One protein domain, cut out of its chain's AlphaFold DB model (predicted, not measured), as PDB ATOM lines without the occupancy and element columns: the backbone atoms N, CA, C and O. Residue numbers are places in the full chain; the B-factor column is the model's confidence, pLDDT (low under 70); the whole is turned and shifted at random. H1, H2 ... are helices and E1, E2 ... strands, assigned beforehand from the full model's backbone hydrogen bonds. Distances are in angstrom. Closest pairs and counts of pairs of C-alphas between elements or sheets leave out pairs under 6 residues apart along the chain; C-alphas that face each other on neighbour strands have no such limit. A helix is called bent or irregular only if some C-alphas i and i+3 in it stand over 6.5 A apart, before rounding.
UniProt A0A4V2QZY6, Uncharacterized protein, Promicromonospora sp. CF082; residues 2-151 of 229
ATOM      1  N   GLN A   2     -58.986  34.062  55.137       76.31
ATOM      2  CA  GLN A   2     -58.407  33.042  54.236       76.31
ATOM      3  C   GLN A   2     -59.226  32.773  52.958       76.31
ATOM      4  O   GLN A   2     -58.701  32.193  52.017       76.31
ATOM      5  N   HIS A   3     -60.482  33.224  52.907       81.44
ATOM      6  CA  HIS A   3     -61.426  32.926  51.824       81.44
ATOM      7  C   HIS A   3     -61.518  34.014  50.748       81.44
ATOM      8  O   HIS A   3     -62.270  33.859  49.797       81.44
ATOM      9  N   VAL A   4     -60.806  35.134  50.883       83.44
ATOM     10  CA  VAL A   4     -60.879  36.231  49.906       83.44
ATOM     11  C   VAL A   4     -59.504  36.459  49.314       83.44
ATOM     12  O   VAL A   4     -58.540  36.705  50.036       83.44
ATOM     13  N   TRP A   5     -59.427  36.417  47.991       87.19
ATOM     14  CA  TRP A   5     -58.230  36.726  47.236       87.19
ATOM     15  C   TRP A   5     -58.472  37.915  46.312       87.19
ATOM     16  O   TRP A   5     -59.502  38.044  45.652       87.19
ATOM     17  N   ARG A   6     -57.494  38.815  46.261       85.88
ATOM     18  CA  ARG A   6     -57.540  40.013  45.429       85.88
ATOM     19  C   ARG A   6     -56.537  39.856  44.298       85.88
ATOM     20  O   ARG A   6     -55.333  39.853  44.550       85.88
ATOM     21  N   ALA A   7     -57.016  39.825  43.057       82.88
ATOM     22  CA  ALA A   7     -56.127  39.668  41.918       82.88
ATOM     23  C   ALA A   7     -55.158  40.850  41.774       82.88
ATOM     24  O   ALA A   7     -55.549  42.012  41.984       82.88
ATOM     25  N   PRO A   8     -53.892  40.596  41.388       79.06
ATOM     26  CA  PRO A   8     -52.953  41.662  41.090       79.06
ATOM     27  C   PRO A   8     -53.464  42.489  39.906       79.06
ATOM     28  O   PRO A   8     -53.961  41.955  38.921       79.06
ATOM     29  N   ARG A   9     -53.315  43.815  39.994       78.56
ATOM     30  CA  ARG A   9     -53.664  44.736  38.905       78.56
ATOM     31  C   ARG A   9     -52.491  44.881  37.929       78.56
ATOM     32  O   ARG A   9     -51.402  45.249  38.386       78.56
ATOM     33  N   PRO A  10     -52.699  44.693  36.616       66.50
ATOM     34  CA  PRO A  10     -51.680  44.994  35.610       66.50
ATOM     35  C   PRO A  10     -51.380  46.498  35.525       66.50
ATOM     36  O   PRO A  10     -50.222  46.905  35.409       66.50
ATOM     37  N   GLY A  11     -52.418  47.327  35.687       66.12
ATOM     38  CA  GLY A  11     -52.327  48.786  35.733       66.12
ATOM     39  C   GLY A  11     -52.427  49.462  34.360       66.12
ATOM     40  O   GLY A  11     -52.270  48.838  33.315       66.12
ATOM     41  N   ARG A  12     -52.670  50.781  34.363       64.62
ATOM     42  CA  ARG A  12     -52.978  51.578  33.155       64.62
ATOM     43  C   ARG A  12     -51.857  51.617  32.109       64.62
ATOM     44  O   ARG A  12     -52.137  51.723  30.924       64.62
ATOM     45  N   PHE A  13     -50.600  51.492  32.535       59.69
ATOM     46  CA  PHE A  13     -49.454  51.449  31.619       59.69
ATOM     47  C   PHE A  13     -49.506  50.253  30.672       59.69
ATOM     48  O   PHE A  13     -48.995  50.338  29.561       59.69
ATOM     49  N   LEU A  14     -50.114  49.148  31.101       59.50
ATOM     50  CA  LEU A  14     -50.257  47.957  30.282       59.50
ATOM     51  C   LEU A  14     -51.259  48.169  29.145       59.50
ATOM     52  O   LEU A  14     -50.978  47.839  28.000       59.50
ATOM     53  N   ALA A  15     -52.388  48.800  29.475       57.53
ATOM     54  CA  ALA A  15     -53.431  49.157  28.527       57.53
ATOM     55  C   ALA A  15     -52.878  50.043  27.393       57.53
ATOM     56  O   ALA A  15     -53.139  49.788  26.223       57.53
ATOM     57  N   LEU A  16     -52.019  51.016  27.719       57.81
ATOM     58  CA  LEU A  16     -51.383  51.881  26.719       57.81
ATOM     59  C   LEU A  16     -50.484  51.099  25.739       57.81
ATOM     60  O   LEU A  16     -50.548  51.311  24.533       57.81
ATOM     61  N   ALA A  17     -49.673  50.159  26.233       60.25
ATOM     62  CA  ALA A  17     -48.841  49.320  25.367       60.25
ATOM     63  C   ALA A  17     -49.667  48.347  24.519       60.25
ATOM     64  O   ALA A  17     -49.290  48.039  23.392       60.25
ATOM     65  N   TRP A  18     -50.811  47.893  25.032       65.00
ATOM     66  CA  TRP A  18     -51.741  47.050  24.282       65.00
ATOM     67  C   TRP A  18     -52.345  47.780  23.091       65.00
ATOM     68  O   TRP A  18     -52.440  47.171  22.029       65.00
ATOM     69  N   VAL A  19     -52.645  49.075  23.244       59.41
ATOM     70  CA  VAL A  19     -53.061  49.963  22.146       59.41
ATOM     71  C   VAL A  19     -51.944  50.144  21.112       59.41
ATOM     72  O   VAL A  19     -52.201  50.119  19.916       59.41
ATOM     73  N   MET A  20     -50.690  50.273  21.545       56.53
ATOM     74  CA  MET A  20     -49.562  50.492  20.626       56.53
ATOM     75  C   MET A  20     -49.111  49.217  19.887       56.53
ATOM     76  O   MET A  20     -48.525  49.310  18.813       56.53
ATOM     77  N   ALA A  21     -49.353  48.025  20.447       56.09
ATOM     78  CA  ALA A  21     -48.792  46.763  19.949       56.09
ATOM     79  C   ALA A  21     -49.690  45.967  18.979       56.09
ATOM     80  O   ALA A  21     -49.230  44.970  18.419       56.09
ATOM     81  N   LYS A  22     -50.961  46.344  18.775       58.06
ATOM     82  CA  LYS A  22     -51.877  45.636  17.859       58.06
ATOM     83  C   LYS A  22     -52.356  46.559  16.723       58.06
ATOM     84  O   LYS A  22     -52.864  47.640  16.986       58.06
ATOM     85  N   PRO A  23     -52.307  46.121  15.457       46.66
ATOM     86  CA  PRO A  23     -53.083  46.737  14.392       46.66
ATOM     87  C   PRO A  23     -54.483  46.099  14.396       46.66
ATOM     88  O   PRO A  23     -54.688  45.028  13.831       46.66
ATOM     89  N   GLY A  24     -55.444  46.691  15.112       53.22
ATOM     90  CA  GLY A  24     -56.836  46.216  15.104       53.22
ATOM     91  C   GLY A  24     -57.645  46.649  16.325       53.22
ATOM     92  O   GLY A  24     -57.415  46.162  17.427       53.22
ATOM     93  N   ILE A  25     -58.622  47.531  16.109       49.75
ATOM     94  CA  ILE A  25     -59.343  48.273  17.162       49.75
ATOM     95  C   ILE A  25     -60.352  47.395  17.937       49.75
ATOM     96  O   ILE A  25     -60.529  47.578  19.134       49.75
ATOM     97  N   LEU A  26     -60.972  46.388  17.306       46.28
ATOM     98  CA  LEU A  26     -62.096  45.638  17.902       46.28
ATOM     99  C   LEU A  26     -61.682  44.534  18.896       46.28
ATOM    100  O   LEU A  26     -62.261  44.421  19.970       46.28
ATOM    101  N   LYS A  27     -60.637  43.743  18.600       49.47
ATOM    102  CA  LYS A  27     -60.098  42.745  19.557       49.47
ATOM    103  C   LYS A  27     -59.283  43.380  20.688       49.47
ATOM    104  O   LYS A  27     -58.901  42.683  21.623       49.47
ATOM    105  N   MET A  28     -58.972  44.672  20.592       52.44
ATOM    106  CA  MET A  28     -58.303  45.401  21.664       52.44
ATOM    107  C   MET A  28     -59.229  45.673  22.834       52.44
ATOM    108  O   MET A  28     -58.744  45.686  23.950       52.44
ATOM    109  N   GLU A  29     -60.519  45.915  22.614       54.62
ATOM    110  CA  GLU A  29     -61.371  46.469  23.667       54.62
ATOM    111  C   GLU A  29     -61.647  45.464  24.797       54.62
ATOM    112  O   GLU A  29     -61.590  45.830  25.971       54.62
ATOM    113  N   GLY A  30     -61.855  44.187  24.450       55.19
ATOM    114  CA  GLY A  30     -61.998  43.090  25.417       55.19
ATOM    115  C   GLY A  30     -60.727  42.871  26.239       55.19
ATOM    116  O   GLY A  30     -60.782  42.898  27.468       55.19
ATOM    117  N   ASP A  31     -59.573  42.776  25.566       57.50
ATOM    118  CA  ASP A  31     -58.268  42.673  26.224       57.50
ATOM    119  C   ASP A  31     -58.014  43.922  27.099       57.50
ATOM    120  O   ASP A  31     -57.721  43.833  28.281       57.50
ATOM    121  N   LEU A  32     -58.193  45.137  26.584       59.03
ATOM    122  CA  LEU A  32     -57.940  46.378  27.324       59.03
ATOM    123  C   LEU A  32     -58.771  46.473  28.609       59.03
ATOM    124  O   LEU A  32     -58.239  46.855  29.653       59.03
ATOM    125  N   ARG A  33     -60.057  46.109  28.538       61.16
ATOM    126  CA  ARG A  33     -60.952  46.048  29.699       61.16
ATOM    127  C   ARG A  33     -60.403  45.055  30.723       61.16
ATOM    128  O   ARG A  33     -60.115  45.455  31.850       61.16
ATOM    129  N   ALA A  34     -60.130  43.820  30.311       59.03
ATOM    130  CA  ALA A  34     -59.512  42.780  31.134       59.03
ATOM    131  C   ALA A  34     -58.282  43.257  31.939       59.03
ATOM    132  O   ALA A  34     -58.174  43.011  33.143       59.03
ATOM    133  N   ALA A  35     -57.375  44.028  31.323       59.84
ATOM    134  CA  ALA A  35     -56.194  44.551  32.026       59.84
ATOM    135  C   ALA A  35     -56.439  45.742  32.959       59.84
ATOM    136  O   ALA A  35     -55.589  46.044  33.811       59.84
ATOM    137  N   LEU A  36     -57.538  46.467  32.774       63.84
ATOM    138  CA  LEU A  36     -57.881  47.627  33.594       63.84
ATOM    139  C   LEU A  36     -58.676  47.232  34.836       63.84
ATOM    140  O   LEU A  36     -58.587  47.919  35.862       63.84
ATOM    141  N   HIS A  37     -59.408  46.125  34.764       72.88
ATOM    142  CA  HIS A  37     -60.241  45.663  35.859       72.88
ATOM    143  C   HIS A  37     -59.423  44.935  36.924       72.88
ATOM    144  O   HIS A  37     -58.365  44.353  36.692       72.88
ATOM    145  N   GLN A  38     -59.905  45.036  38.157       81.38
ATOM    146  CA  GLN A  38     -59.452  44.178  39.236       81.38
ATOM    147  C   GLN A  38     -60.586  43.266  39.595       81.38
ATOM    148  O   GLN A  38     -61.720  43.711  39.705       81.38
ATOM    149  N   PHE A  39     -60.231  42.016  39.811       85.38
ATOM    150  CA  PHE A  39     -61.150  41.000  40.253       85.38
ATOM    151  C   PHE A  39     -60.876  40.676  41.717       85.38
ATOM    152  O   PHE A  39     -59.723  40.664  42.174       85.38
ATOM    153  N   VAL A  40     -61.951  40.432  42.450       87.81
ATOM    154  CA  VAL A  40     -61.924  39.817  43.772       87.81
ATOM    155  C   VAL A  40     -62.494  38.418  43.611       87.81
ATOM    156  O   VAL A  40     -63.559  38.238  43.028       87.81
ATOM    157  N   PHE A  41     -61.754  37.435  44.099       90.25
ATOM    158  CA  PHE A  41     -62.154  36.040  44.117       90.25
ATOM    159  C   PHE A  41     -62.488  35.672  45.550       90.25
ATOM    160  O   PHE A  41     -61.751  36.004  46.480       90.25
ATOM    161  N   ILE A  42     -63.614  35.009  45.729       91.50
ATOM    162  CA  ILE A  42     -64.142  34.654  47.035       91.50
ATOM    163  C   ILE A  42     -64.372  33.156  47.003       91.50
ATOM    164  O   ILE A  42     -65.048  32.660  46.110       91.50
ATOM    165  N   VAL A  43     -63.775  32.449  47.949       89.94
ATOM    166  CA  VAL A  43     -63.986  31.026  48.189       89.94
ATOM    167  C   VAL A  43     -65.237  30.872  49.041       89.94
ATOM    168  O   VAL A  43     -65.422  31.626  50.000       89.94
ATOM    169  N   ASP A  44     -66.067  29.890  48.713       88.12
ATOM    170  CA  ASP A  44     -67.296  29.597  49.442       88.12
ATOM    171  C   ASP A  44     -67.018  29.473  50.959       88.12
ATOM    172  O   ASP A  44     -66.126  28.716  51.370       88.12
ATOM    173  N   PRO A  45     -67.738  30.230  51.813       83.88
ATOM    174  CA  PRO A  45     -67.569  30.190  53.267       83.88
ATOM    175  C   PRO A  45     -67.842  28.818  53.892       83.88
ATOM    176  O   PRO A  45     -67.471  28.594  55.045       83.88
ATOM    177  N   ARG A  46     -68.519  27.913  53.178       86.25
ATOM    178  CA  ARG A  46     -68.880  26.573  53.663       86.25
ATOM    179  C   ARG A  46     -67.810  25.516  53.398       86.25
ATOM    180  O   ARG A  46     -67.977  24.384  53.841       86.25
ATOM    181  N   GLN A  47     -66.752  25.861  52.672       87.31
ATOM    182  CA  GLN A  47     -65.729  24.907  52.249       87.31
ATOM    183  C   GLN A  47     -64.779  24.540  53.382       87.31
ATOM    184  O   GLN A  47     -64.449  25.363  54.240       87.31
ATOM    185  N   ASP A  48     -64.279  23.307  53.330       88.06
ATOM    186  CA  ASP A  48     -63.285  22.811  54.273       88.06
ATOM    187  C   ASP A  48     -61.959  23.570  54.154       88.06
ATOM    188  O   ASP A  48     -61.516  23.949  53.065       88.06
ATOM    189  N   LEU A  49     -61.247  23.698  55.277       85.81
ATOM    190  CA  LEU A  49     -59.955  24.393  55.341       85.81
ATOM    191  C   LEU A  49     -58.910  23.818  54.369       85.81
ATOM    192  O   LEU A  49     -58.071  24.558  53.863       85.81
ATOM    193  N   LEU A  50     -58.972  22.518  54.065       89.19
ATOM    194  CA  LEU A  50     -58.080  21.878  53.091       89.19
ATOM    195  C   LEU A  50     -58.339  22.357  51.654       89.19
ATOM    196  O   LEU A  50     -57.393  22.518  50.880       89.19
ATOM    197  N   VAL A  51     -59.604  22.593  51.293       88.06
ATOM    198  CA  VAL A  51     -59.993  23.137  49.982       88.06
ATOM    199  C   VAL A  51     -59.544  24.592  49.886       88.06
ATOM    200  O   VAL A  51     -58.897  24.975  48.912       88.06
ATOM    201  N   VAL A  52     -59.792  25.369  50.942       87.88
ATOM    202  CA  VAL A  52     -59.365  26.772  51.043       87.88
ATOM    203  C   VAL A  52     -57.846  26.892  50.907       87.88
ATOM    204  O   VAL A  52     -57.368  27.712  50.125       87.88
ATOM    205  N   GLU A  53     -57.072  26.054  51.600       88.75
ATOM    206  CA  GLU A  53     -55.607  26.088  51.533       88.75
ATOM    207  C   GLU A  53     -55.088  25.701  50.141       88.75
ATOM    208  O   GLU A  53     -54.190  26.360  49.614       88.75
ATOM    209  N   ARG A  54     -55.684  24.689  49.496       91.19
ATOM    210  CA  ARG A  54     -55.342  24.312  48.115       91.19
ATOM    211  C   ARG A  54     -55.559  25.477  47.148       91.19
ATOM    212  O   ARG A  54     -54.658  25.809  46.379       91.19
ATOM    213  N   ILE A  55     -56.733  26.105  47.208       89.62
ATOM    214  CA  ILE A  55     -57.082  27.256  46.367       89.62
ATOM    215  C   ILE A  55     -56.144  28.435  46.668       89.62
ATOM    216  O   ILE A  55     -55.652  29.096  45.755       89.62
ATOM    217  N   ARG A  56     -55.807  28.662  47.943       88.81
ATOM    218  CA  ARG A  56     -54.851  29.696  48.357       88.81
ATOM    219  C   ARG A  56     -53.465  29.474  47.757       88.81
ATOM    220  O   ARG A  56     -52.844  30.432  47.301       88.81
ATOM    221  N   ILE A  57     -52.969  28.236  47.747       89.81
ATOM    222  CA  ILE A  57     -51.676  27.894  47.137       89.81
ATOM    223  C   ILE A  57     -51.696  28.212  45.636       89.81
ATOM    224  O   ILE A  57     -50.777  28.876  45.152       89.81
ATOM    225  N   GLN A  58     -52.762  27.827  44.926       90.00
ATOM    226  CA  GLN A  58     -52.933  28.136  43.502       90.00
ATOM    227  C   GLN A  58     -52.949  29.649  43.249       90.00
ATOM    228  O   GLN A  58     -52.209  30.149  42.397       90.00
ATOM    229  N   PHE A  59     -53.724  30.404  44.034       89.31
ATOM    230  CA  PHE A  59     -53.759  31.860  43.927       89.31
ATOM    231  C   PHE A  59     -52.400  32.499  44.204       89.31
ATOM    232  O   PHE A  59     -51.981  33.375  43.450       89.31
ATOM    233  N   ASN A  60     -51.673  32.041  45.224       88.69
ATOM    234  CA  ASN A  60     -50.340  32.548  45.545       88.69
ATOM    235  C   ASN A  60     -49.338  32.308  44.405       88.69
ATOM    236  O   ASN A  60     -48.499  33.169  44.124       88.69
ATOM    237  N   GLU A  61     -49.417  31.160  43.730       88.81
ATOM    238  CA  GLU A  61     -48.560  30.838  42.588       88.81
ATOM    239  C   GLU A  61     -48.855  31.735  41.377       88.81
ATOM    240  O   GLU A  61     -47.937  32.350  40.806       88.81
ATOM    241  N   ILE A  62     -50.140  31.876  41.031       88.81
ATOM    242  CA  ILE A  62     -50.609  32.774  39.968       88.81
ATOM    243  C   ILE A  62     -50.195  34.210  40.294       88.81
ATOM    244  O   ILE A  62     -49.617  34.905  39.454       88.81
ATOM    245  N   GLU A  63     -50.417  34.646  41.531       88.38
ATOM    246  CA  GLU A  63     -50.118  35.992  41.993       88.38
ATOM    247  C   GLU A  63     -48.628  36.313  41.918       88.38
ATOM    248  O   GLU A  63     -48.243  37.356  41.377       88.38
ATOM    249  N   ARG A  64     -47.771  35.431  42.444       89.19
ATOM    250  CA  ARG A  64     -46.316  35.618  42.419       89.19
ATOM    251  C   ARG A  64     -45.827  35.775  40.984       89.19
ATOM    252  O   ARG A  64     -45.050  36.687  40.686       89.19
ATOM    253  N   THR A  65     -46.326  34.927  40.090       88.94
ATOM    254  CA  THR A  65     -45.967  34.933  38.672       88.94
ATOM    255  C   THR A  65     -46.462  36.199  37.969       88.94
ATOM    256  O   THR A  65     -45.688  36.877  37.282       88.94
ATOM    257  N   ALA A  66     -47.726  36.567  38.181       86.94
ATOM    258  CA  ALA A  66     -48.345  37.748  37.591       86.94
ATOM    259  C   ALA A  66     -47.684  39.045  38.079       86.94
ATOM    260  O   ALA A  66     -47.310  39.883  37.259       86.94
ATOM    261  N   ARG A  67     -47.423  39.200  39.386       88.88
ATOM    262  CA  ARG A  67     -46.763  40.394  39.950       88.88
ATOM    263  C   ARG A  67     -45.394  40.653  39.315       88.88
ATOM    264  O   ARG A  67     -45.079  41.802  39.002       88.88
ATOM    265  N   VAL A  68     -44.581  39.612  39.113       89.38
ATOM    266  CA  VAL A  68     -43.263  39.740  38.463       89.38
ATOM    267  C   VAL A  68     -43.418  40.166  37.004       89.38
ATOM    268  O   VAL A  68     -42.749  41.105  36.567       89.38
ATOM    269  N   ARG A  69     -44.323  39.525  36.259       88.12
ATOM    270  CA  ARG A  69     -44.577  39.850  34.847       88.12
ATOM    271  C   ARG A  69     -45.118  41.275  34.683       88.12
ATOM    272  O   ARG A  69     -44.579  42.031  33.882       88.12
ATOM    273  N   PHE A  70     -46.056  41.700  35.530       86.00
ATOM    274  CA  PHE A  70     -46.610  43.061  35.520       86.00
ATOM    275  C   PHE A  70     -45.566  44.119  35.907       86.00
ATOM    276  O   PHE A  70     -45.585  45.235  35.393       86.00
ATOM    277  N   ARG A  71     -44.630  43.810  36.818       85.69
ATOM    278  CA  ARG A  71     -43.486  44.698  37.112       85.69
ATOM    279  C   ARG A  71     -42.574  44.852  35.896       85.69
ATOM    280  O   ARG A  71     -42.253  45.978  35.534       85.69
ATOM    281  N   ARG A  72     -42.199  43.746  35.245       86.00
ATOM    282  CA  ARG A  72     -41.351  43.768  34.040       86.00
ATOM    283  C   ARG A  72     -42.013  44.503  32.879       86.00
ATOM    284  O   ARG A  72     -41.355  45.307  32.236       86.00
ATOM    285  N   SER A  73     -43.311  44.301  32.661       81.62
ATOM    286  CA  SER A  73     -44.038  45.035  31.622       81.62
ATOM    287  C   SER A  73     -44.120  46.535  31.908       81.62
ATOM    288  O   SER A  73     -43.901  47.325  30.997       81.62
ATOM    289  N   ARG A  74     -44.316  46.955  33.167       82.25
ATOM    290  CA  ARG A  74     -44.231  48.384  33.529       82.25
ATOM    291  C   ARG A  74     -42.865  48.988  33.212       82.25
ATOM    292  O   ARG A  74     -42.814  50.095  32.691       82.25
ATOM    293  N   LEU A  75     -41.780  48.262  33.492       83.62
ATOM    294  CA  LEU A  75     -40.426  48.696  33.134       83.62
ATOM    295  C   LEU A  75     -40.241  48.769  31.615       83.62
ATOM    296  O   LEU A  75     -39.751  49.774  31.118       83.62
ATOM    297  N   ALA A  76     -40.684  47.750  30.876       80.81
ATOM    298  CA  ALA A  76     -40.615  47.750  29.419       80.81
ATOM    299  C   ALA A  76     -41.376  48.942  28.813       80.81
ATOM    300  O   ALA A  76     -40.865  49.613  27.923       80.81
ATOM    301  N   ASN A  77     -42.551  49.271  29.355       73.94
ATOM    302  CA  ASN A  77     -43.340  50.416  28.899       73.94
ATOM    303  C   ASN A  77     -42.712  51.753  29.288       73.94
ATOM    304  O   ASN A  77     -42.814  52.705  28.523       73.94
ATOM    305  N   ALA A  78     -42.041  51.835  30.440       79.69
ATOM    306  CA  ALA A  78     -41.266  53.017  30.802       79.69
ATOM    307  C   ALA A  78     -40.095  53.238  29.829       79.69
ATOM    308  O   ALA A  78     -39.858  54.370  29.424       79.69
ATOM    309  N   LEU A  79     -39.415  52.168  29.396       79.62
ATOM    310  CA  LEU A  79     -38.344  52.243  28.393       79.62
ATOM    311  C   LEU A  79     -38.876  52.679  27.020       79.62
ATOM    312  O   LEU A  79     -38.319  53.582  26.404       79.62
ATOM    313  N   VAL A  80     -39.994  52.104  26.567       75.25
ATOM    314  CA  VAL A  80     -40.653  52.538  25.322       75.25
ATOM    315  C   VAL A  80     -41.111  53.995  25.426       75.25
ATOM    316  O   VAL A  80     -40.879  54.774  24.509       75.25
ATOM    317  N   GLY A  81     -41.710  54.398  26.548       71.44
ATOM    318  CA  GLY A  81     -42.143  55.777  26.781       71.44
ATOM    319  C   GLY A  81     -40.990  56.780  26.875       71.44
ATOM    320  O   GLY A  81     -41.168  57.939  26.518       71.44
ATOM    321  N   ALA A  82     -39.802  56.343  27.301       78.62
ATOM    322  CA  ALA A  82     -38.589  57.158  27.317       78.62
ATOM    323  C   ALA A  82     -37.940  57.304  25.930       78.62
ATOM    324  O   ALA A  82     -37.086  58.174  25.751       78.62
ATOM    325  N   SER A  83     -38.350  56.502  24.938       75.75
ATOM    326  CA  SER A  83     -37.741  56.506  23.603       75.75
ATOM    327  C   SER A  83     -37.707  57.878  22.913       75.75
ATOM    328  O   SER A  83     -36.645  58.201  22.384       75.75
ATOM    329  N   PRO A  84     -38.735  58.759  22.976       74.50
ATOM    330  CA  PRO A  84     -38.654  60.076  22.342       74.50
ATOM    331  C   PRO A  84     -37.567  60.958  22.963       74.50
ATOM    332  O   PRO A  84     -36.877  61.681  22.252       74.50
ATOM    333  N   VAL A  85     -37.378  60.866  24.283       79.12
ATOM    334  CA  VAL A  85     -36.337  61.611  25.006       79.12
ATOM    335  C   VAL A  85     -34.956  61.067  24.652       79.12
ATOM    336  O   VAL A  85     -34.043  61.843  24.399       79.12
ATOM    337  N   VAL A  86     -34.805  59.742  24.580       74.94
ATOM    338  CA  VAL A  86     -33.544  59.104  24.172       74.94
ATOM    339  C   VAL A  86     -33.175  59.486  22.738       74.94
ATOM    340  O   VAL A  86     -32.021  59.817  22.489       74.94
ATOM    341  N   PHE A  87     -34.137  59.509  21.812       73.62
ATOM    342  CA  PHE A  87     -33.886  59.947  20.436       73.62
ATOM    343  C   PHE A  87     -33.554  61.434  20.347       73.62
ATOM    344  O   PHE A  87     -32.644  61.796  19.607       73.62
ATOM    345  N   LEU A  88     -34.221  62.285  21.132       75.69
ATOM    346  CA  LEU A  88     -33.894  63.707  21.209       75.69
ATOM    347  C   LEU A  88     -32.461  63.921  21.726       75.69
ATOM    348  O   LEU A  88     -31.702  64.674  21.128       75.69
ATOM    349  N   LEU A  89     -32.067  63.225  22.796       76.12
ATOM    350  CA  LEU A  89     -30.716  63.304  23.359       76.12
ATOM    351  C   LEU A  89     -29.656  62.745  22.403       76.12
ATOM    352  O   LEU A  89     -28.591  63.340  22.270       76.12
ATOM    353  N   ALA A  90     -29.946  61.640  21.712       71.44
ATOM    354  CA  ALA A  90     -29.057  61.087  20.694       71.44
ATOM    355  C   ALA A  90     -28.886  62.057  19.514       71.44
ATOM    356  O   ALA A  90     -27.768  62.247  19.045       71.44
ATOM    357  N   ALA A  91     -29.965  62.714  19.074       69.94
ATOM    358  CA  ALA A  91     -29.910  63.728  18.026       69.94
ATOM    359  C   ALA A  91     -29.090  64.960  18.449       69.94
ATOM    360  O   ALA A  91     -28.278  65.438  17.661       69.94
ATOM    361  N   ILE A  92     -29.244  65.432  19.693       71.56
ATOM    362  CA  ILE A  92     -28.444  66.538  20.250       71.56
ATOM    363  C   ILE A  92     -26.962  66.148  20.325       71.56
ATOM    364  O   ILE A  92     -26.121  66.873  19.805       71.56
ATOM    365  N   ALA A  93     -26.638  64.983  20.891       68.94
ATOM    366  CA  ALA A  93     -25.255  64.521  21.028       68.94
ATOM    367  C   ALA A  93     -24.563  64.331  19.668       68.94
ATOM    368  O   ALA A  93     -23.399  64.689  19.501       68.94
ATOM    369  N   VAL A  94     -25.283  63.804  18.672       65.88
ATOM    370  CA  VAL A  94     -24.775  63.698  17.298       65.88
ATOM    371  C   VAL A  94     -24.602  65.079  16.668       65.88
ATOM    372  O   VAL A  94     -23.603  65.300  15.994       65.88
ATOM    373  N   SER A  95     -25.519  66.021  16.908       62.44
ATOM    374  CA  SER A  95     -25.405  67.398  16.413       62.44
ATOM    375  C   SER A  95     -24.210  68.146  17.011       62.44
ATOM    376  O   SER A  95     -23.575  68.922  16.302       62.44
ATOM    377  N   GLU A  96     -23.895  67.934  18.291       63.56
ATOM    378  CA  GLU A  96     -22.721  68.521  18.953       63.56
ATOM    379  C   GLU A  96     -21.412  67.891  18.453       63.56
ATOM    380  O   GLU A  96     -20.414  68.589  18.278       63.56
ATOM    381  N   PHE A  97     -21.419  66.584  18.168       57.88
ATOM    382  CA  PHE A  97     -20.257  65.864  17.638       57.88
ATOM    383  C   PHE A  97     -20.003  66.155  16.148       57.88
ATOM    384  O   PHE A  97     -18.856  66.195  15.709       57.88
ATOM    385  N   ALA A  98     -21.059  66.396  15.365       54.97
ATOM    386  CA  ALA A  98     -21.003  66.644  13.924       54.97
ATOM    387  C   ALA A  98     -20.758  68.119  13.548       54.97
ATOM    388  O   ALA A  98     -21.075  68.512  12.425       54.97
ATOM    389  N   GLY A  99     -20.193  68.930  14.452       50.81
ATOM    390  CA  GLY A  99     -19.845  70.345  14.252       50.81
ATOM    391  C   GLY A  99     -18.795  70.626  13.161       50.81
ATOM    392  O   GLY A  99     -17.809  71.308  13.418       50.81
ATOM    393  N   GLY A 100     -18.999  70.124  11.940       53.25
ATOM    394  CA  GLY A 100     -18.136  70.364  10.787       53.25
ATOM    395  C   GLY A 100     -18.527  69.675   9.473       53.25
ATOM    396  O   GLY A 100     -18.164  70.206   8.434       53.25
ATOM    397  N   ASN A 101     -19.273  68.560   9.463       49.97
ATOM    398  CA  ASN A 101     -19.659  67.863   8.220       49.97
ATOM    399  C   ASN A 101     -21.051  67.228   8.355       49.97
ATOM    400  O   ASN A 101     -21.257  66.300   9.133       49.97
ATOM    401  N   THR A 102     -22.013  67.730   7.582       52.53
ATOM    402  CA  THR A 102     -23.439  67.372   7.667       52.53
ATOM    403  C   THR A 102     -23.784  65.969   7.156       52.53
ATOM    404  O   THR A 102     -24.839  65.456   7.522       52.53
ATOM    405  N   ASP A 103     -22.907  65.323   6.381       54.53
ATOM    406  CA  ASP A 103     -23.186  64.005   5.783       54.53
ATOM    407  C   ASP A 103     -22.766  62.811   6.669       54.53
ATOM    408  O   ASP A 103     -23.389  61.752   6.599       54.53
ATOM    409  N   ASP A 104     -21.793  62.976   7.575       54.19
ATOM    410  CA  ASP A 104     -21.271  61.872   8.408       54.19
ATOM    411  C   ASP A 104     -22.083  61.617   9.696       54.19
ATOM    412  O   ASP A 104     -21.966  60.557  10.314       54.19
ATOM    413  N   GLY A 105     -22.932  62.565  10.116       52.59
ATOM    414  CA  GLY A 105     -23.688  62.492  11.376       52.59
ATOM    415  C   GLY A 105     -24.951  61.617  11.337       52.59
ATOM    416  O   GLY A 105     -25.364  61.076  12.364       52.59
ATOM    417  N   MET A 106     -25.571  61.408  10.170       56.09
ATOM    418  CA  MET A 106     -26.835  60.652  10.084       56.09
ATOM    419  C   MET A 106     -26.668  59.146  10.332       56.09
ATOM    420  O   MET A 106     -27.518  58.515  10.964       56.09
ATOM    421  N   THR A 107     -25.560  58.562   9.884       61.84
ATOM    422  CA  THR A 107     -25.221  57.138  10.037       61.84
ATOM    423  C   THR A 107     -25.081  56.700  11.507       61.84
ATOM    424  O   THR A 107     -25.705  55.701  11.885       61.84
ATOM    425  N   PRO A 108     -24.344  57.421  12.381       63.69
ATOM    426  CA  PRO A 108     -24.270  57.091  13.805       63.69
ATOM    427  C   PRO A 108     -25.589  57.347  14.551       63.69
ATOM    428  O   PRO A 108     -25.948  56.540  15.408       63.69
ATOM    429  N   ALA A 109     -26.361  58.385  14.198       62.41
ATOM    430  CA  ALA A 109     -27.688  58.617  14.784       62.41
ATOM    431  C   ALA A 109     -28.656  57.458  14.499       62.41
ATOM    432  O   ALA A 109     -29.333  56.977  15.412       62.41
ATOM    433  N   LEU A 110     -28.688  56.963  13.257       66.25
ATOM    434  CA  LEU A 110     -29.460  55.779  12.865       66.25
ATOM    435  C   LEU A 110     -28.999  54.522  13.611       66.25
ATOM    436  O   LEU A 110     -29.839  53.764  14.096       66.25
ATOM    437  N   GLY A 111     -27.686  54.325  13.755       66.75
ATOM    438  CA  GLY A 111     -27.112  53.205  14.503       66.75
ATOM    439  C   GLY A 111     -27.528  53.194  15.977       66.75
ATOM    440  O   GLY A 111     -28.018  52.178  16.466       66.75
ATOM    441  N   VAL A 112     -27.411  54.332  16.671       68.75
ATOM    442  CA  VAL A 112     -27.830  54.484  18.079       68.75
ATOM    443  C   VAL A 112     -29.344  54.311  18.224       68.75
ATOM    444  O   VAL A 112     -29.815  53.622  19.132       68.75
ATOM    445  N   THR A 113     -30.111  54.875  17.289       68.56
ATOM    446  CA  THR A 113     -31.574  54.766  17.259       68.56
ATOM    447  C   THR A 113     -32.013  53.311  17.101       68.56
ATOM    448  O   THR A 113     -32.819  52.831  17.894       68.56
ATOM    449  N   LEU A 114     -31.455  52.574  16.135       73.56
ATOM    450  CA  LEU A 114     -31.765  51.158  15.914       73.56
ATOM    451  C   LEU A 114     -31.288  50.276  17.075       73.56
ATOM    452  O   LEU A 114     -32.033  49.397  17.514       73.56
ATOM    453  N   ALA A 115     -30.093  50.537  17.613       77.25
ATOM    454  CA  ALA A 115     -29.536  49.802  18.747       77.25
ATOM    455  C   ALA A 115     -30.362  49.971  20.030       77.25
ATOM    456  O   ALA A 115     -30.386  49.064  20.859       77.25
ATOM    457  N   TYR A 116     -31.068  51.093  20.192       75.25
ATOM    458  CA  TYR A 116     -31.988  51.294  21.308       75.25
ATOM    459  C   TYR A 116     -33.397  50.772  21.002       75.25
ATOM    460  O   TYR A 116     -33.999  50.073  21.820       75.25
ATOM    461  N   LEU A 117     -33.933  51.090  19.822       74.56
ATOM    462  CA  LEU A 117     -35.320  50.807  19.459       74.56
ATOM    463  C   LEU A 117     -35.565  49.306  19.285       74.56
ATOM    464  O   LEU A 117     -36.542  48.792  19.827       74.56
ATOM    465  N   VAL A 118     -34.677  48.582  18.594       78.31
ATOM    466  CA  VAL A 118     -34.879  47.152  18.304       78.31
ATOM    467  C   VAL A 118     -34.922  46.311  19.590       78.31
ATOM    468  O   VAL A 118     -35.912  45.599  19.785       78.31
ATOM    469  N   PRO A 119     -33.952  46.401  20.526       81.00
ATOM    470  CA  PRO A 119     -34.018  45.648  21.778       81.00
ATOM    471  C   PRO A 119     -35.169  46.095  22.678       81.00
ATOM    472  O   PRO A 119     -35.801  45.251  23.313       81.00
ATOM    473  N   THR A 120     -35.478  47.395  22.716       76.94
ATOM    474  CA  THR A 120     -36.557  47.935  23.557       76.94
ATOM    475  C   THR A 120     -37.923  47.444  23.083       76.94
ATOM    476  O   THR A 120     -38.720  46.970  23.894       76.94
ATOM    477  N   VAL A 121     -38.178  47.466  21.772       77.25
ATOM    478  CA  VAL A 121     -39.413  46.940  21.173       77.25
ATOM    479  C   VAL A 121     -39.492  45.421  21.329       77.25
ATOM    480  O   VAL A 121     -40.536  44.909  21.734       77.25
ATOM    481  N   ALA A 122     -38.400  44.686  21.092       80.88
ATOM    482  CA  ALA A 122     -38.371  43.233  21.280       80.88
ATOM    483  C   ALA A 122     -38.636  42.833  22.745       80.88
ATOM    484  O   ALA A 122     -39.426  41.925  23.022       80.88
ATOM    485  N   PHE A 123     -38.028  43.543  23.699       82.38
ATOM    486  CA  PHE A 123     -38.248  43.340  25.128       82.38
ATOM    487  C   PHE A 123     -39.680  43.690  25.548       82.38
ATOM    488  O   PHE A 123     -40.295  42.947  26.321       82.38
ATOM    489  N   ALA A 124     -40.239  44.777  25.009       77.75
ATOM    490  CA  ALA A 124     -41.628  45.162  25.232       77.75
ATOM    491  C   ALA A 124     -42.601  44.110  24.696       77.75
ATOM    492  O   ALA A 124     -43.473  43.673  25.443       77.75
ATOM    493  N   ALA A 125     -42.402  43.616  23.472       78.50
ATOM    494  CA  ALA A 125     -43.220  42.557  22.880       78.50
ATOM    495  C   ALA A 125     -43.157  41.248  23.690       78.50
ATOM    496  O   ALA A 125     -44.179  40.596  23.928       78.50
ATOM    497  N   TYR A 126     -41.970  40.874  24.178       85.25
ATOM    498  CA  TYR A 126     -41.807  39.719  25.063       85.25
ATOM    499  C   TYR A 126     -42.575  39.893  26.383       85.25
ATOM    500  O   TYR A 126     -43.316  38.995  26.806       85.25
ATOM    501  N   CYS A 127     -42.411  41.046  27.039       83.88
ATOM    502  CA  CYS A 127     -43.076  41.343  28.304       83.88
ATOM    503  C   CYS A 127     -44.597  41.425  28.142       83.88
ATOM    504  O   CYS A 127     -45.323  40.913  28.995       83.88
ATOM    505  N   ASP A 128     -45.067  42.014  27.046       78.44
ATOM    506  CA  ASP A 128     -46.473  42.088  26.661       78.44
ATOM    507  C   ASP A 128     -47.094  40.690  26.549       78.44
ATOM    508  O   ASP A 128     -48.033  40.360  27.279       78.44
ATOM    509  N   ARG A 129     -46.497  39.808  25.735       81.38
ATOM    510  CA  ARG A 129     -46.981  38.430  25.550       81.38
ATOM    511  C   ARG A 129     -47.086  37.668  26.869       81.38
ATOM    512  O   ARG A 129     -48.101  37.028  27.137       81.38
ATOM    513  N   ARG A 130     -46.051  37.731  27.711       86.12
ATOM    514  CA  ARG A 130     -46.052  37.061  29.026       86.12
ATOM    515  C   ARG A 130     -47.089  37.647  29.973       86.12
ATOM    516  O   ARG A 130     -47.632  36.925  30.806       86.12
ATOM    517  N   THR A 131     -47.341  38.944  29.865       82.31
ATOM    518  CA  THR A 131     -48.311  39.617  30.718       82.31
ATOM    519  C   THR A 131     -49.736  39.272  30.307       82.31
ATOM    520  O   THR A 131     -50.531  38.950  31.184       82.31
ATOM    521  N   ARG A 132     -50.029  39.198  29.002       78.81
ATOM    522  CA  ARG A 132     -51.302  38.675  28.480       78.81
ATOM    523  C   ARG A 132     -51.593  37.272  28.976       78.81
ATOM    524  O   ARG A 132     -52.666  37.047  29.510       78.81
ATOM    525  N   GLN A 133     -50.610  36.376  28.911       84.00
ATOM    526  CA  GLN A 133     -50.760  35.025  29.460       84.00
ATOM    527  C   GLN A 133     -51.147  35.046  30.942       84.00
ATOM    528  O   GLN A 133     -51.945  34.235  31.379       84.00
ATOM    529  N   SER A 134     -50.592  35.966  31.737       86.38
ATOM    530  CA  SER A 134     -50.969  36.089  33.149       86.38
ATOM    531  C   SER A 134     -52.343  36.710  33.371       86.38
ATOM    532  O   SER A 134     -52.997  36.322  34.328       86.38
ATOM    533  N   VAL A 135     -52.768  37.658  32.533       82.62
ATOM    534  CA  VAL A 135     -54.131  38.203  32.591       82.62
ATOM    535  C   VAL A 135     -55.132  37.110  32.225       82.62
ATOM    536  O   VAL A 135     -56.005  36.827  33.032       82.62
ATOM    537  N   GLN A 136     -54.913  36.403  31.114       82.00
ATOM    538  CA  GLN A 136     -55.732  35.263  30.692       82.00
ATOM    539  C   GLN A 136     -55.821  34.188  31.776       82.00
ATOM    540  O   GLN A 136     -56.915  33.794  32.140       82.00
ATOM    541  N   LEU A 137     -54.698  33.791  32.388       85.25
ATOM    542  CA  LEU A 137     -54.712  32.822  33.493       85.25
ATOM    543  C   LEU A 137     -55.550  33.276  34.698       85.25
ATOM    544  O   LEU A 137     -56.131  32.438  35.376       85.25
ATOM    545  N   ILE A 138     -55.584  34.578  35.000       85.81
ATOM    546  CA  ILE A 138     -56.417  35.123  36.083       85.81
ATOM    547  C   ILE A 138     -57.889  35.142  35.658       85.81
ATOM    548  O   ILE A 138     -58.765  34.859  36.468       85.81
ATOM    549  N   GLU A 139     -58.173  35.487  34.407       80.06
ATOM    550  CA  GLU A 139     -59.539  35.587  33.893       80.06
ATOM    551  C   GLU A 139     -60.198  34.235  33.648       80.06
ATOM    552  O   GLU A 139     -61.386  34.075  33.907       80.06
ATOM    553  N   GLU A 140     -59.436  33.262  33.179       82.88
ATOM    554  CA  GLU A 140     -59.892  31.901  32.915       82.88
ATOM    555  C   GLU A 140     -59.859  31.037  34.180       82.88
ATOM    556  O   GLU A 140     -60.285  29.883  34.147       82.88
ATOM    557  N   PHE A 141     -59.371  31.569  35.310       83.44
ATOM    558  CA  PHE A 141     -59.403  30.843  36.571       83.44
ATOM    559  C   PHE A 141     -60.853  30.584  36.988       83.44
ATOM    560  O   PHE A 141     -61.566  31.480  37.448       83.44
ATOM    561  N   ALA A 142     -61.258  29.326  36.851       77.88
ATOM    562  CA  ALA A 142     -62.550  28.823  37.262       77.88
ATOM    563  C   ALA A 142     -62.343  27.647  38.218       77.88
ATOM    564  O   ALA A 142     -61.705  26.650  37.881       77.88
ATOM    565  N   ALA A 143     -62.907  27.774  39.413       84.19
ATOM    566  CA  ALA A 143     -63.053  26.689  40.370       84.19
ATOM    567  C   ALA A 143     -64.518  26.680  40.840       84.19
ATOM    568  O   ALA A 143     -65.064  27.764  41.072       84.19
ATOM    569  N   PRO A 144     -65.174  25.511  40.961       83.25
ATOM    570  CA  PRO A 144     -66.578  25.424  41.376       83.25
ATOM    571  C   PRO A 144     -66.871  26.151  42.693       83.25
ATOM    572  O   PRO A 144     -67.943  26.726  42.865       83.25
ATOM    573  N   GLU A 145     -65.899  26.151  43.602       88.62
ATOM    574  CA  GLU A 145     -65.991  26.690  44.958       88.62
ATOM    575  C   GLU A 145     -65.664  28.187  45.041       88.62
ATOM    576  O   GLU A 145     -65.622  28.751  46.136       88.62
ATOM    577  N   VAL A 146     -65.389  28.838  43.908       88.62
ATOM    578  CA  VAL A 146     -64.926  30.226  43.856       88.62
ATOM    579  C   VAL A 146     -65.871  31.078  43.025       88.62
ATOM    580  O   VAL A 146     -66.162  30.782  41.868       88.62
ATOM    581  N   LEU A 147     -66.292  32.201  43.598       89.31
ATOM    582  CA  LEU A 147     -66.974  33.263  42.873       89.31
ATOM    583  C   LEU A 147     -66.002  34.392  42.559       89.31
ATOM    584  O   LEU A 147     -65.198  34.803  43.395       89.31
ATOM    585  N   ARG A 148     -66.100  34.912  41.338       89.38
ATOM    586  CA  ARG A 148     -65.333  36.061  40.867       89.38
ATOM    587  C   ARG A 148     -66.255  37.264  40.768       89.38
ATOM    588  O   ARG A 148     -67.296  37.182  40.129       89.38
ATOM    589  N   SER A 149     -65.823  38.383  41.333       87.62
ATOM    590  CA  SER A 149     -66.526  39.657  41.248       87.62
ATOM    591  C   SER A 149     -65.617  40.742  40.689       87.62
ATOM    592  O   SER A 149     -64.527  41.001  41.216       87.62
ATOM    593  N   ARG A 150     -66.069  41.387  39.612       83.12
ATOM    594  CA  ARG A 150     -65.448  42.602  39.082       83.12
ATOM    595  C   ARG A 150     -65.925  43.821  39.860       83.12
ATOM    596  O   ARG A 150     -65.104  44.683  40.172       83.12
ATOM    597  N   LEU A 151     -67.211  43.871  40.214       83.19
ATOM    598  CA  LEU A 151     -67.808  44.983  40.962       83.19
ATOM    599  C   LEU A 151     -67.060  45.245  42.277       83.19
ATOM    600  O   LEU A 151     -66.599  46.361  42.520       83.19
TER     601      LEU A 151
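What this domain is: This is residues 2 to 151 of the 229 residues of an uncharacterized protein of Promicromonospora sp. CF082 (UniProt A0A4V2QZY6). A small sheet of three strands, E1, E2 and E3, sits at one end of a long rod made by two long helices, H3 and H4, side by side and running opposite ways. H3 is bent into arms H3a and H3b, and residues 51 to 63 of H3a cover one face of the sheet. A short helical hairpin, H1 and H2, packs on the side of the rod, and residues 22 to 27 stick out. The printed part has 150 residues, mostly helix, with four named helices and three named strands in the order E1 H1 H2 E2 H3 H4 E3; the sheet runs E1 - E2 - E3, antiparallel throughout. The whole is only just loose, close to extended, with a radius of gyration of the C-alphas of 21.7 A and spans of 80 by 30 by 19 A.

How they stand to each other: E1, residues 4 to 6, and E2, residues 40 to 43, are antiparallel at 156 degrees, with N 5 and O 41 within hydrogen-bond range at 2.8 A. E3, residues 146 to 149, is antiparallel to E2 at 157 degrees, with N 42 and O 147 at 2.8 A. H3, residues 49 to 97, was assigned as one helix by its hydrogen bonds but is bent: C-alphas 81 and 84 are 7.1 A apart. Its arms H3a, residues 49 to 81, and H3b, residues 84 to 97, stand at a shallow tilt of 33 degrees, only just short of steep. H3a is on the sheet, making two layers, helix on one face, at a height over the sheet of 9.4 A. H4, residues 106 to 139, touches H3a at a shallow tilt of 18 degrees, opposite ways; the closest C-alphas, Ala 76 and Ala 124, are 5.0 A apart. H4 and H3b form a hairpin, touching through residues 108 to 113 of H4 alone, closest at the C-alphas of Val 94 and Ala 109, 6.4 A. H1, residues 12 to 21, and H2, residues 26 to 36, form a hairpin at a shallow tilt of 22 degrees, closest at the C-alphas of Ala 15 and Leu 32, 5.4 A. H1 touches H3a at a steep tilt of 62 degrees, through residues 73 to 77 of H3a alone; the C-alphas of Phe 13 and Arg 74 are closest, 6.3 A. H2 and H4 only just touch, with 3 pairs of C-alphas within 8 A, the closest Ala 35 and Val 135, 6.7 A. In H1, H3a and H3b each O i to N i+4 pair is within hydrogen-bond range; in H2 5 of 7 are, in H4 29 of 30.

Where its parts are: E1 begins at C-alpha 4, (-60.879, 36.231, 49.906). H3a is 46.0 A long, H3b 19.9 A and H4 47.6 A; H4 begins at C-alpha 106, (-26.835, 60.652, 10.084). E3 ends at C-alpha 149, (-66.526, 39.657, 41.248).

The domain as a whole: The C-alphas farthest apart, Arg 46 and Gly 100, are 79.6 A apart. The printed part has no cut and no long link. The mean pLDDT of the printed part is 75.1; residues 10 to 36, 91 and 93 to 113 are under 70.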